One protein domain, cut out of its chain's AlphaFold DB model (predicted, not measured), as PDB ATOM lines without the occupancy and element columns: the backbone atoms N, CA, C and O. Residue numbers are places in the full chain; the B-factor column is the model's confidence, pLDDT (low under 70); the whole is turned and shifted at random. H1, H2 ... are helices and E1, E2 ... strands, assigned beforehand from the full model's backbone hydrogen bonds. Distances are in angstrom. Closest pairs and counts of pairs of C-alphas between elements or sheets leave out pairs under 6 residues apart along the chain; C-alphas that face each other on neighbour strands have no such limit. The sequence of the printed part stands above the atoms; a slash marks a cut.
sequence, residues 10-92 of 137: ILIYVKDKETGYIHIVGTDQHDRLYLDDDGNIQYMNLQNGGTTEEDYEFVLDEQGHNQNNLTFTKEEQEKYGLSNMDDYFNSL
ATOM      1  N   ILE A  10      -9.384  28.660 -11.838       67.50
ATOM      2  CA  ILE A  10     -10.578  27.834 -11.722       67.50
ATOM      3  C   ILE A  10     -11.244  28.273 -10.420       67.50
ATOM      4  O   ILE A  10     -10.702  28.057  -9.336       67.50
ATOM      5  N   LEU A  11     -12.370  28.971 -10.540       79.38
ATOM      6  CA  LEU A  11     -13.190  29.343  -9.399       79.38
ATOM      7  C   LEU A  11     -14.038  28.131  -9.034       79.38
ATOM      8  O   LEU A  11     -14.701  27.553  -9.893       79.38
ATOM      9  N   ILE A  12     -13.987  27.739  -7.765       87.00
ATOM     10  CA  ILE A  12     -14.823  26.671  -7.223       87.00
ATOM     11  C   ILE A  12     -15.971  27.351  -6.495       87.00
ATOM     12  O   ILE A  12     -15.732  28.147  -5.587       87.00
ATOM     13  N   TYR A  13     -17.197  27.044  -6.899       90.88
ATOM     14  CA  TYR A  13     -18.393  27.566  -6.256       90.88
ATOM     15  C   TYR A  13     -19.033  26.490  -5.395       90.88
ATOM     16  O   TYR A  13     -19.120  25.322  -5.786       90.88
ATOM     17  N   VAL A  14     -19.509  26.907  -4.231       94.19
ATOM     18  CA  VAL A  14     -20.291  26.067  -3.336       94.19
ATOM     19  C   VAL A  14     -21.619  26.746  -3.048       94.19
ATOM     20  O   VAL A  14     -21.688  27.967  -2.903       94.19
ATOM     21  N   LYS A  15     -22.680  25.947  -3.008       95.50
ATOM     22  CA  LYS A  15     -24.033  26.377  -2.688       95.50
ATOM     23  C   LYS A  15     -24.480  25.744  -1.384       95.50
ATOM     24  O   LYS A  15     -24.417  24.528  -1.236       95.50
ATOM     25  N   ASP A  16     -24.964  26.566  -0.471       95.75
ATOM     26  CA  ASP A  16     -25.696  26.140   0.716       95.75
ATOM     27  C   ASP A  16     -27.080  25.607   0.300       95.75
ATOM     28  O   ASP A  16     -27.850  26.305  -0.370       95.75
ATOM     29  N   LYS A  17     -27.399  24.359   0.655       94.00
ATOM     30  CA  LYS A  17     -28.662  23.707   0.277       94.00
ATOM     31  C   LYS A  17     -29.862  24.233   1.069       94.00
ATOM     32  O   LYS A  17     -30.978  24.163   0.556       94.00
ATOM     33  N   GLU A  18     -29.656  24.745   2.282       94.31
ATOM     34  CA  GLU A  18     -30.721  25.299   3.123       94.31
ATOM     35  C   GLU A  18     -31.085  26.715   2.668       94.31
ATOM     36  O   GLU A  18     -32.256  27.019   2.428       94.31
ATOM     37  N   THR A  19     -30.083  27.584   2.524       94.25
ATOM     38  CA  THR A  19     -30.305  29.008   2.228       94.25
ATOM     39  C   THR A  19     -30.301  29.327   0.735       94.25
ATOM     40  O   THR A  19     -30.822  30.365   0.323       94.25
ATOM     41  N   GLY A  20     -29.716  28.456  -0.091       93.56
ATOM     42  CA  GLY A  20     -29.480  28.704  -1.513       93.56
ATOM     43  C   GLY A  20     -28.354  29.703  -1.789       93.56
ATOM     44  O   GLY A  20     -28.166  30.085  -2.943       93.56
ATOM     45  N   TYR A  21     -27.627  30.148  -0.760       94.25
ATOM     46  CA  TYR A  21     -26.510  31.074  -0.906       94.25
ATOM     47  C   TYR A  21     -25.345  30.409  -1.644       94.25
ATOM     48  O   TYR A  21     -24.980  29.279  -1.328       94.25
ATOM     49  N   ILE A  22     -24.770  31.111  -2.622       94.81
ATOM     50  CA  ILE A  22     -23.648  30.630  -3.432       94.81
ATOM     51  C   ILE A  22     -22.461  31.560  -3.227       94.81
ATOM     52  O   ILE A  22     -22.593  32.779  -3.370       94.81
ATOM     53  N   HIS A  23     -21.290  30.988  -2.962       92.81
ATOM     54  CA  HIS A  23     -20.041  31.742  -2.887       92.81
ATOM     55  C   HIS A  23     -18.868  30.987  -3.499       92.81
ATOM     56  O   HIS A  23     -18.933  29.792  -3.792       92.81
ATOM     57  N   ILE A  24     -17.784  31.729  -3.725       91.12
ATOM     58  CA  ILE A  24     -16.519  31.185  -4.210       91.12
ATOM     59  C   ILE A  24     -15.739  30.659  -3.009       91.12
ATOM     60  O   ILE A  24     -15.453  31.411  -2.075       91.12
ATOM     61  N   VAL A  25     -15.335  29.397  -3.066       89.75
ATOM     62  CA  VAL A  25     -14.521  28.771  -2.025       89.75
ATOM     63  C   VAL A  25     -13.175  29.492  -1.895       89.75
ATOM     64  O   VAL A  25     -12.480  29.736  -2.883       89.75
ATOM     65  N   GLY A  26     -12.793  29.817  -0.660       87.38
ATOM     66  CA  GLY A  26     -11.579  30.558  -0.315       87.38
ATOM     67  C   GLY A  26     -11.790  32.069  -0.195       87.38
ATOM     68  O   GLY A  26     -10.821  32.797   0.024       87.38
ATOM     69  N   THR A  27     -13.031  32.551  -0.339       88.62
ATOM     70  CA  THR A  27     -13.387  33.949  -0.047       88.62
ATOM     71  C   THR A  27     -13.853  34.154   1.393       88.62
ATOM     72  O   THR A  27     -13.815  35.289   1.871       88.62
ATOM     73  N   ASP A  28     -14.198  33.076   2.106       90.50
ATOM     74  CA  ASP A  28     -14.442  33.068   3.549       90.50
ATOM     75  C   ASP A  28     -13.289  32.363   4.291       90.50
ATOM     76  O   ASP A  28     -12.725  31.371   3.830       90.50
ATOM     77  N   GLN A  29     -12.916  32.873   5.469       92.50
ATOM     78  CA  GLN A  29     -11.851  32.292   6.299       92.50
ATOM     79  C   GLN A  29     -12.204  30.906   6.862       92.50
ATOM     80  O   GLN A  29     -11.321  30.184   7.327       92.50
ATOM     81  N   HIS A  30     -13.490  30.560   6.871       95.12
ATOM     82  CA  HIS A  30     -13.988  29.269   7.312       95.12
ATOM     83  C   HIS A  30     -14.081  28.258   6.163       95.12
ATOM     84  O   HIS A  30     -14.418  27.103   6.411       95.12
ATOM     85  N   ASP A  31     -13.758  28.646   4.928       94.06
ATOM     86  CA  ASP A  31     -13.768  27.736   3.790       94.06
ATOM     87  C   ASP A  31     -12.604  26.741   3.875       94.06
ATOM     88  O   ASP A  31     -11.429  27.122   3.951       94.06
ATOM     89  N   ARG A  32     -12.911  25.444   3.792       94.75
ATOM     90  CA  ARG A  32     -11.894  24.398   3.686       94.75
ATOM     91  C   ARG A  32     -12.217  23.414   2.576       94.75
ATOM     92  O   ARG A  32     -13.277  22.801   2.573       94.75
ATOM     93  N   LEU A  33     -11.236  23.189   1.703       94.94
ATOM     94  CA  LEU A  33     -11.210  22.040   0.802       94.94
ATOM     95  C   LEU A  33     -10.354  20.923   1.401       94.94
ATOM     96  O   LEU A  33      -9.309  21.180   2.009       94.94
ATOM     97  N   TYR A  34     -10.798  19.686   1.229       89.44
ATOM     98  CA  TYR A  34     -10.055  18.486   1.603       89.44
ATOM     99  C   TYR A  34     -10.346  17.355   0.612       89.44
ATOM    100  O   TYR A  34     -11.209  17.497  -0.251       89.44
ATOM    101  N   LEU A  35      -9.584  16.266   0.701       90.38
ATOM    102  CA  LEU A  35      -9.853  15.041  -0.047       90.38
ATOM    103  C   LEU A  35     -10.482  14.020   0.897       90.38
ATOM    104  O   LEU A  35     -10.005  13.884   2.027       90.38
ATOM    105  N   ASP A  36     -11.529  13.335   0.445       86.06
ATOM    106  CA  ASP A  36     -12.052  12.156   1.140       86.06
ATOM    107  C   ASP A  36     -11.157  10.922   0.922       86.06
ATOM    108  O   ASP A  36     -10.129  10.980   0.236       86.06
ATOM    109  N   ASP A  37     -11.542   9.799   1.530       89.62
ATOM    110  CA  ASP A  37     -10.798   8.536   1.456       89.62
ATOM    111  C   ASP A  37     -10.718   7.964   0.025       89.62
ATOM    112  O   ASP A  37      -9.792   7.209  -0.284       89.62
ATOM    113  N   ASP A  38     -11.638   8.361  -0.859       87.50
ATOM    114  CA  ASP A  38     -11.682   7.968  -2.271       87.50
ATOM    115  C   ASP A  38     -10.917   8.951  -3.182       87.50
ATOM    116  O   ASP A  38     -10.763   8.713  -4.384       87.50
ATOM    117  N   GLY A  39     -10.388  10.043  -2.620       82.00
ATOM    118  CA  GLY A  39      -9.630  11.065  -3.338       82.00
ATOM    119  C   GLY A  39     -10.491  12.112  -4.047       82.00
ATOM    120  O   GLY A  39      -9.964  12.849  -4.885       82.00
ATOM    121  N   ASN A  40     -11.785  12.215  -3.729       84.19
ATOM    122  CA  ASN A  40     -12.642  13.271  -4.261       84.19
ATOM    123  C   ASN A  40     -12.453  14.566  -3.473       84.19
ATOM    124  O   ASN A  40     -12.235  14.559  -2.261       84.19
ATOM    125  N   ILE A  41     -12.577  15.698  -4.166       89.00
ATOM    126  CA  ILE A  41     -12.573  17.012  -3.523       89.00
ATOM    127  C   ILE A  41     -13.880  17.183  -2.753       89.00
ATOM    128  O   ILE A  41     -14.960  17.029  -3.317       89.00
ATOM    129  N   GLN A  42     -13.762  17.566  -1.487       93.56
ATOM    130  CA  GLN A  42     -14.863  17.892  -0.593       93.56
ATOM    131  C   GLN A  42     -14.698  19.308  -0.043       93.56
ATOM    132  O   GLN A  42     -13.584  19.837   0.043       93.56
ATOM    133  N   TYR A  43     -15.815  19.915   0.350       95.75
ATOM    134  CA  TYR A  43     -15.852  21.204   1.031       95.75
ATOM    135  C   TYR A  43     -16.399  21.046   2.452       95.75
ATOM    136  O   TYR A  43     -17.319  20.266   2.694       95.75
ATOM    137  N   MET A  44     -15.842  21.819   3.382       95.94
ATOM    138  CA  MET A  44     -16.346  21.974   4.741       95.94
ATOM    139  C   MET A  44     -16.294  23.444   5.153       95.94
ATOM    140  O   MET A  44     -15.251  24.092   5.035       95.94
ATOM    141  N   ASN A  45     -17.394  23.938   5.712       96.12
ATOM    142  CA  ASN A  45     -17.440  25.221   6.393       96.12
ATOM    143  C   ASN A  45     -17.022  25.034   7.861       96.12
ATOM    144  O   ASN A  45     -17.716  24.401   8.654       96.12
ATOM    145  N   LEU A  46     -15.880  25.598   8.249       94.75
ATOM    146  CA  LEU A  46     -15.312  25.479   9.595       94.75
ATOM    147  C   LEU A  46     -16.124  26.204  10.681       94.75
ATOM    148  O   LEU A  46     -15.898  25.950  11.863       94.75
ATOM    149  N   GLN A  47     -17.040  27.105  10.315       95.56
ATOM    150  CA  GLN A  47     -17.847  27.861  11.271       95.56
ATOM    151  C   GLN A  47     -18.993  27.025  11.842       95.56
ATOM    152  O   GLN A  47     -19.265  27.093  13.041       95.56
ATOM    153  N   ASN A  48     -19.679  26.267  10.986       93.69
ATOM    154  CA  ASN A  48     -20.840  25.455  11.358       93.69
ATOM    155  C   ASN A  48     -20.570  23.942  11.269       93.69
ATOM    156  O   ASN A  48     -21.370  23.165  11.777       93.69
ATOM    157  N   GLY A  49     -19.442  23.530  10.684       94.19
ATOM    158  CA  GLY A  49     -19.078  22.131  10.469       94.19
ATOM    159  C   GLY A  49     -19.768  21.480   9.270       94.19
ATOM    160  O   GLY A  49     -19.591  20.281   9.076       94.19
ATOM    161  N   GLY A  50     -20.540  22.236   8.486       95.88
ATOM    162  CA  GLY A  50     -21.315  21.682   7.385       95.88
ATOM    163  C   GLY A  50     -20.451  21.299   6.188       95.88
ATOM    164  O   GLY A  50     -19.412  21.918   5.939       95.88
ATOM    165  N   THR A  51     -20.875  20.277   5.445       95.50
ATOM    166  CA  THR A  51     -20.053  19.636   4.399       95.50
ATOM    167  C   THR A  51     -20.787  19.471   3.072       95.50
ATOM    168  O   THR A  51     -21.998  19.656   2.991       95.50
ATOM    169  N   THR A  52     -20.068  19.093   2.013       93.00
ATOM    170  CA  THR A  52     -20.665  18.751   0.709       93.00
ATOM    171  C   THR A  52     -21.533  17.492   0.712       93.00
ATOM    172  O   THR A  52     -22.389  17.332  -0.161       93.00
ATOM    173  N   GLU A  53     -21.370  16.611   1.697       88.62
ATOM    174  CA  GLU A  53     -22.215  15.421   1.833       88.62
ATOM    175  C   GLU A  53     -23.634  15.800   2.278       88.62
ATOM    176  O   GLU A  53     -24.618  15.309   1.720       88.62
ATOM    177  N   GLU A  54     -23.749  16.743   3.213       91.69
ATOM    178  CA  GLU A  54     -25.020  17.083   3.856       91.69
ATOM    179  C   GLU A  54     -25.522  18.464   3.425       91.69
ATOM    180  O   GLU A  54     -26.515  18.552   2.702       91.69
ATOM    181  N   ASP A  55     -24.801  19.530   3.758       96.06
ATOM    182  CA  ASP A  55     -25.322  20.907   3.752       96.06
ATOM    183  C   ASP A  55     -25.006  21.699   2.483       96.06
ATOM    184  O   ASP A  55     -25.704  22.653   2.145       96.06
ATOM    185  N   TYR A  56     -23.959  21.307   1.764       95.44
ATOM    186  CA  TYR A  56     -23.416  22.064   0.643       95.44
ATOM    187  C   TYR A  56     -23.373  21.232  -0.642       95.44
ATOM    188  O   TYR A  56     -23.352  20.005  -0.611       95.44
ATOM    189  N   GLU A  57     -23.378  21.879  -1.802       94.31
ATOM    190  CA  GLU A  57     -23.147  21.232  -3.098       94.31
ATOM    191  C   GLU A  57     -22.200  22.069  -3.959       94.31
ATOM    192  O   GLU A  57     -22.249  23.301  -3.937       94.31
ATOM    193  N   PHE A  58     -21.336  21.411  -4.734       92.19
ATOM    194  CA  PHE A  58     -20.553  22.110  -5.748       92.19
ATOM    195  C   PHE A  58     -21.452  22.527  -6.908       92.19
ATOM    196  O   PHE A  58     -22.246  21.737  -7.423       92.19
ATOM    197  N   VAL A  59     -21.267  23.765  -7.351       89.00
ATOM    198  CA  VAL A  59     -21.930  24.322  -8.529       89.00
ATOM    199  C   VAL A  59     -20.886  24.909  -9.474       89.00
ATOM    200  O   VAL A  59     -19.737  25.141  -9.102       89.00
ATOM    201  N   LEU A  60     -21.263  25.082 -10.734       82.44
ATOM    202  CA  LEU A  60     -20.366  25.517 -11.803       82.44
ATOM    203  C   LEU A  60     -20.198  27.035 -11.828       82.44
ATOM    204  O   LEU A  60     -19.160  27.528 -12.262       82.44
ATOM    205  N   ASP A  61     -21.213  27.768 -11.376       80.56
ATOM    206  CA  ASP A  61     -21.237  29.223 -11.361       80.56
ATOM    207  C   ASP A  61     -22.148  29.776 -10.253       80.56
ATOM    208  O   ASP A  61     -22.840  29.049  -9.535       80.56
ATOM    209  N   GLU A  62     -22.151  31.102 -10.127       83.44
ATOM    210  CA  GLU A  62     -22.970  31.865  -9.179       83.44
ATOM    211  C   GLU A  62     -24.489  31.725  -9.414       83.44
ATOM    212  O   GLU A  62     -25.279  32.158  -8.579       83.44
ATOM    213  N   GLN A  63     -24.912  31.137 -10.542       82.44
ATOM    214  CA  GLN A  63     -26.313  30.831 -10.839       82.44
ATOM    215  C   GLN A  63     -26.732  29.444 -10.321       82.44
ATOM    216  O   GLN A  63     -27.924  29.131 -10.305       82.44
ATOM    217  N   GLY A  64     -25.783  28.626  -9.856       80.00
ATOM    218  CA  GLY A  64     -26.061  27.335  -9.231       80.00
ATOM    219  C   GLY A  64     -26.221  26.183 -10.220       80.00
ATOM    220  O   GLY A  64     -26.838  25.171  -9.880       80.00
ATOM    221  N   HIS A  65     -25.699  26.312 -11.443       80.12
ATOM    222  CA  HIS A  65     -25.712  25.216 -12.411       80.12
ATOM    223  C   HIS A  65     -24.878  24.022 -11.909       80.12
ATOM    224  O   HIS A  65     -23.818  24.209 -11.319       80.12
ATOM    225  N   ASN A  66     -25.317  22.783 -12.157       73.06
ATOM    226  CA  ASN A  66     -24.585  21.561 -11.784       73.06
ATOM    227  C   ASN A  66     -24.462  20.602 -12.975       73.06
ATOM    228  O   ASN A  66     -25.272  20.670 -13.894       73.06
ATOM    229  N   GLN A  67     -23.489  19.682 -12.942       62.22
ATOM    230  CA  GLN A  67     -23.187  18.769 -14.061       62.22
ATOM    231  C   GLN A  67     -24.361  17.876 -14.499       62.22
ATOM    232  O   GLN A  67     -24.422  17.473 -15.658       62.22
ATOM    233  N   ASN A  68     -25.302  17.584 -13.601       55.62
ATOM    234  CA  ASN A  68     -26.430  16.696 -13.880       55.62
ATOM    235  C   ASN A  68     -27.605  17.409 -14.568       55.62
ATOM    236  O   ASN A  68     -28.526  16.740 -15.034       55.62
ATOM    237  N   ASN A  69     -27.595  18.744 -14.630       47.09
ATOM    238  CA  ASN A  69     -28.741  19.540 -15.065       47.09
ATOM    239  C   ASN A  69     -28.451  20.412 -16.293       47.09
ATOM    240  O   ASN A  69     -28.895  21.558 -16.370       47.09
ATOM    241  N   LEU A  70     -27.679  19.896 -17.251       53.00
ATOM    242  CA  LEU A  70     -27.211  20.704 -18.372       53.00
ATOM    243  C   LEU A  70     -27.441  20.050 -19.724       53.00
ATOM    244  O   LEU A  70     -26.729  19.143 -20.143       53.00
ATOM    245  N   THR A  71     -28.345  20.654 -20.484       51.16
ATOM    246  CA  THR A  71     -28.059  20.953 -21.887       51.16
ATOM    247  C   THR A  71     -27.494  22.367 -21.946       51.16
ATOM    248  O   THR A  71     -28.238  23.309 -22.211       51.16
ATOM    249  N   PHE A  72     -26.198  22.536 -21.659       58.31
ATOM    250  CA  PHE A  72     -25.533  23.810 -21.939       58.31
ATOM    251  C   PHE A  72     -25.677  24.150 -23.419       58.31
ATOM    252  O   PHE A  72     -25.459  23.294 -24.285       58.31
ATOM    253  N   THR A  73     -25.972  25.408 -23.720       64.38
ATOM    254  CA  THR A  73     -25.844  25.922 -25.083       64.38
ATOM    255  C   THR A  73     -24.366  25.962 -25.494       64.38
ATOM    256  O   THR A  73     -23.472  26.005 -24.649       64.38
ATOM    257  N   LYS A  74     -24.073  25.952 -26.802       64.44
ATOM    258  CA  LYS A  74     -22.682  26.033 -27.297       64.44
ATOM    259  C   LYS A  74     -21.951  27.288 -26.807       64.44
ATOM    260  O   LYS A  74     -20.764  27.231 -26.521       64.44
ATOM    261  N   GLU A  75     -22.673  28.395 -26.681       65.69
ATOM    262  CA  GLU A  75     -22.127  29.675 -26.230       65.69
ATOM    263  C   GLU A  75     -21.701  29.621 -24.753       65.69
ATOM    264  O   GLU A  75     -20.640  30.125 -24.387       65.69
ATOM    265  N   GLU A  76     -22.469  28.929 -23.905       58.69
ATOM    266  CA  GLU A  76     -22.103  28.680 -22.505       58.69
ATOM    267  C   GLU A  76     -20.913  27.720 -22.396       58.69
ATOM    268  O   GLU A  76     -20.003  27.964 -21.605       58.69
ATOM    269  N   GLN A  77     -20.867  26.678 -23.233       62.47
ATOM    270  CA  GLN A  77     -19.724  25.759 -23.280       62.47
ATOM    271  C   GLN A  77     -18.423  26.494 -23.635       62.47
ATOM    272  O   GLN A  77     -17.414  26.317 -22.954       62.47
ATOM    273  N   GLU A  78     -18.445  27.373 -24.639       63.22
ATOM    274  CA  GLU A  78     -17.286  28.187 -25.032       63.22
ATOM    275  C   GLU A  78     -16.896  29.213 -23.954       63.22
ATOM    276  O   GLU A  78     -15.712  29.366 -23.640       63.22
ATOM    277  N   LYS A  79     -17.880  29.885 -23.339       61.22
ATOM    278  CA  LYS A  79     -17.658  30.854 -22.252       61.22
ATOM    279  C   LYS A  79     -16.966  30.209 -21.048       61.22
ATOM    280  O   LYS A  79     -16.036  30.798 -20.491       61.22
ATOM    281  N   TYR A  80     -17.415  29.016 -20.660       55.75
ATOM    282  CA  TYR A  80     -16.936  28.302 -19.475       55.75
ATOM    283  C   TYR A  80     -15.783  27.326 -19.760       55.75
ATOM    284  O   TYR A  80     -15.235  26.749 -18.827       55.75
ATOM    285  N   GLY A  81     -15.368  27.167 -21.022       55.81
ATOM    286  CA  GLY A  81     -14.295  26.239 -21.399       55.81
ATOM    287  C   GLY A  81     -14.680  24.767 -21.225       55.81
ATOM    288  O   GLY A  81     -13.815  23.926 -21.003       55.81
ATOM    289  N   LEU A  82     -15.973  24.461 -21.315       58.62
ATOM    290  CA  LEU A  82     -16.536  23.120 -21.185       58.62
ATOM    291  C   LEU A  82     -16.581  22.451 -22.563       58.62
ATOM    292  O   LEU A  82     -17.650  22.109 -23.065       58.62
ATOM    293  N   SER A  83     -15.426  22.326 -23.222       55.75
ATOM    294  CA  SER A  83     -15.319  21.474 -24.409       55.75
ATOM    295  C   SER A  83     -15.260  20.005 -23.991       55.75
ATOM    296  O   SER A  83     -14.944  19.687 -22.842       55.75
ATOM    297  N   ASN A  84     -15.517  19.094 -24.932       52.81
ATOM    298  CA  ASN A  84     -15.189  17.683 -24.737       52.81
ATOM    299  C   ASN A  84     -13.746  17.582 -24.221       52.81
ATOM    300  O   ASN A  84     -12.872  18.315 -24.688       52.81
ATOM    301  N   MET A  85     -13.522  16.711 -23.234       47.47
ATOM    302  CA  MET A  85     -12.251  16.558 -22.512       47.47
ATOM    303  C   MET A  85     -11.051  16.441 -23.469       47.47
ATOM    304  O   MET A  85      -9.977  16.966 -23.191       47.47
ATOM    305  N   ASP A  86     -11.272  15.846 -24.640       45.56
ATOM    306  CA  ASP A  86     -10.277  15.692 -25.696       45.56
ATOM    307  C   ASP A  86      -9.875  17.020 -26.372       45.56
ATOM    308  O   ASP A  86      -8.718  17.182 -26.741       45.56
ATOM    309  N   ASP A  87     -10.761  18.009 -26.511       46.25
ATOM    310  CA  ASP A  87     -10.446  19.277 -27.191       46.25
ATOM    311  C   ASP A  87      -9.630  20.235 -26.303       46.25
ATOM    312  O   ASP A  87      -8.745  20.929 -26.803       46.25
ATOM    313  N   TYR A  88      -9.866  20.223 -24.984       45.00
ATOM    314  CA  TYR A  88      -9.160  21.080 -24.017       45.00
ATOM    315  C   TYR A  88      -7.680  20.693 -23.873       45.00
ATOM    316  O   TYR A  88      -6.818  21.561 -23.744       45.00
ATOM    317  N   PHE A  89      -7.370  19.394 -23.945       44.59
ATOM    318  CA  PHE A  89      -5.994  18.887 -23.891       44.59
ATOM    319  C   PHE A  89      -5.307  18.820 -25.265       44.59
ATOM    320  O   PHE A  89      -4.079  18.783 -25.321       44.59
ATOM    321  N   ASN A  90      -6.058  18.838 -26.374       47.62
ATOM    322  CA  ASN A  90      -5.483  18.891 -27.724       47.62
ATOM    323  C   ASN A  90      -5.187  20.321 -28.205       47.62
ATOM    324  O   ASN A  90      -4.398  20.506 -29.139       47.62
ATOM    325  N   SER A  91      -5.783  21.350 -27.596       51.25
ATOM    326  CA  SER A  91      -5.526  22.742 -27.963       51.25
ATOM    327  C   SER A  91      -4.298  23.297 -27.232       51.25
ATOM    328  O   SER A  91      -4.425  24.031 -26.259       51.25
ATOM    329  N   LEU A  92      -3.112  22.996 -27.768       52.25
ATOM    330  CA  LEU A  92      -1.818  23.557 -27.360       52.25
ATOM    331  C   LEU A  92      -1.310  23.056 -25.995       52.25
ATOM    332  O   LEU A  92      -1.809  23.432 -24.938       52.25
TER     333      LEU A  92
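AT A GLANCE: This is residues 10 to 92 of the 137 residues of an uncharacterized protein of Holdemanella biformis (UniProt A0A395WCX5). A small head of strands, made of the three-stranded sheet E2, E1, E5 with the hairpin of E3 and E4 set loosely over one face and E4 the nearer of the two, is drawn out by a tail in which a long link leads away to two short helices, H1 and then H2. Neither helix is on the sheet, and the far end of the tail, residues 84 to 92, sticks out free of everything else. The printed part has 83 residues, with named elements in the order E1, E2, E3, E4, E5, H1, H2; both sheets are antiparallel, and the class is mixed, helices and strands, though these named elements hold only 34 residues, under half. The whole is only just loose, close to compact, with a radius of gyration of the C-alphas of 14.5 A, and its spans of 41 by 27 by 22 A are only just elongated.

IN THESE COORDINATES: The printed part begins at Ile 10, and strand E1 follows at residues 13 to 16, with C-alpha 13 at (-18.393, 27.566, -6.256) and a length of 10.2 A from first to last C-alpha. E2 is residues 22 to 24, 7.2 A long. E3, residues 31 to 35, and E4, residues 41 to 45, are the longest strands, each 13.8 A; C-alpha 31 is at (-13.768, 27.736, 3.790). E5 is residues 56 to 59, 9.6 A long. After residues 60 to 73, which hold no named element, helix H1 takes residues 74 to 80 and measures 10.0 A. H2, residues 85 to 90, measures 8.9 A and ends with C-alpha 90 at (-5.483, 18.891, -27.724).

HOW THE PARTS SIT: The larger sheet has E1 as its inner strand and E2 and E5 as its edge strands. E1 and E2 form a hairpin, antiparallel at 146 degrees between their directions, with N 14 and O 23 within hydrogen-bond range at 3.0 A. E1 and E5 are antiparallel at 144 degrees; N 15 and O 57 are 2.8 A apart, and N 57 and O 15 are 2.9 A apart, both within hydrogen-bond range. E3 and E4 form the second hairpin, antiparallel at 148 degrees, with N 42 and O 34 within range at 2.8 A and the C-alphas of 33 and 43, which face each other, 4.7 A apart. Between this hairpin and the larger sheet, the closest C-alphas of E4 and E5 are those of Tyr 43 and Tyr 56, 7.6 A apart. The closest C-alphas of E4 and E1 are those of Val 14 and Tyr 43, at 7.9 A. E3 is apart from E1 and from E5. H1 is apart from E1, E2, E3 and E4, and H2 is apart from the five strands. H1 and H2 are also apart from each other. In H1 every O i to N i+4 pair is within hydrogen-bond range; in H2 it is 1 of 2.

THE WHOLE: The two C-alphas farthest apart are those of Asn 48 and Leu 92, at 43.2 A, while the first and last printed C-alphas are 18.4 A apart. Without residues 84 to 92, which stand free, the body of 74 residues spans 38 by 28 by 20 A. The printed part has no cut. The link from E5 to H1, 14 residues, is long; those from E1 to E2, E3 to E4 and H1 to H2 are tight, and those from E2 to E3 and E4 to E5 are short. The mean pLDDT of the printed part is 79.1, and the model's confidence is under 70 at residue 10 and at residues 67 to 92; the mean is 62 for H1 and 46 for H2.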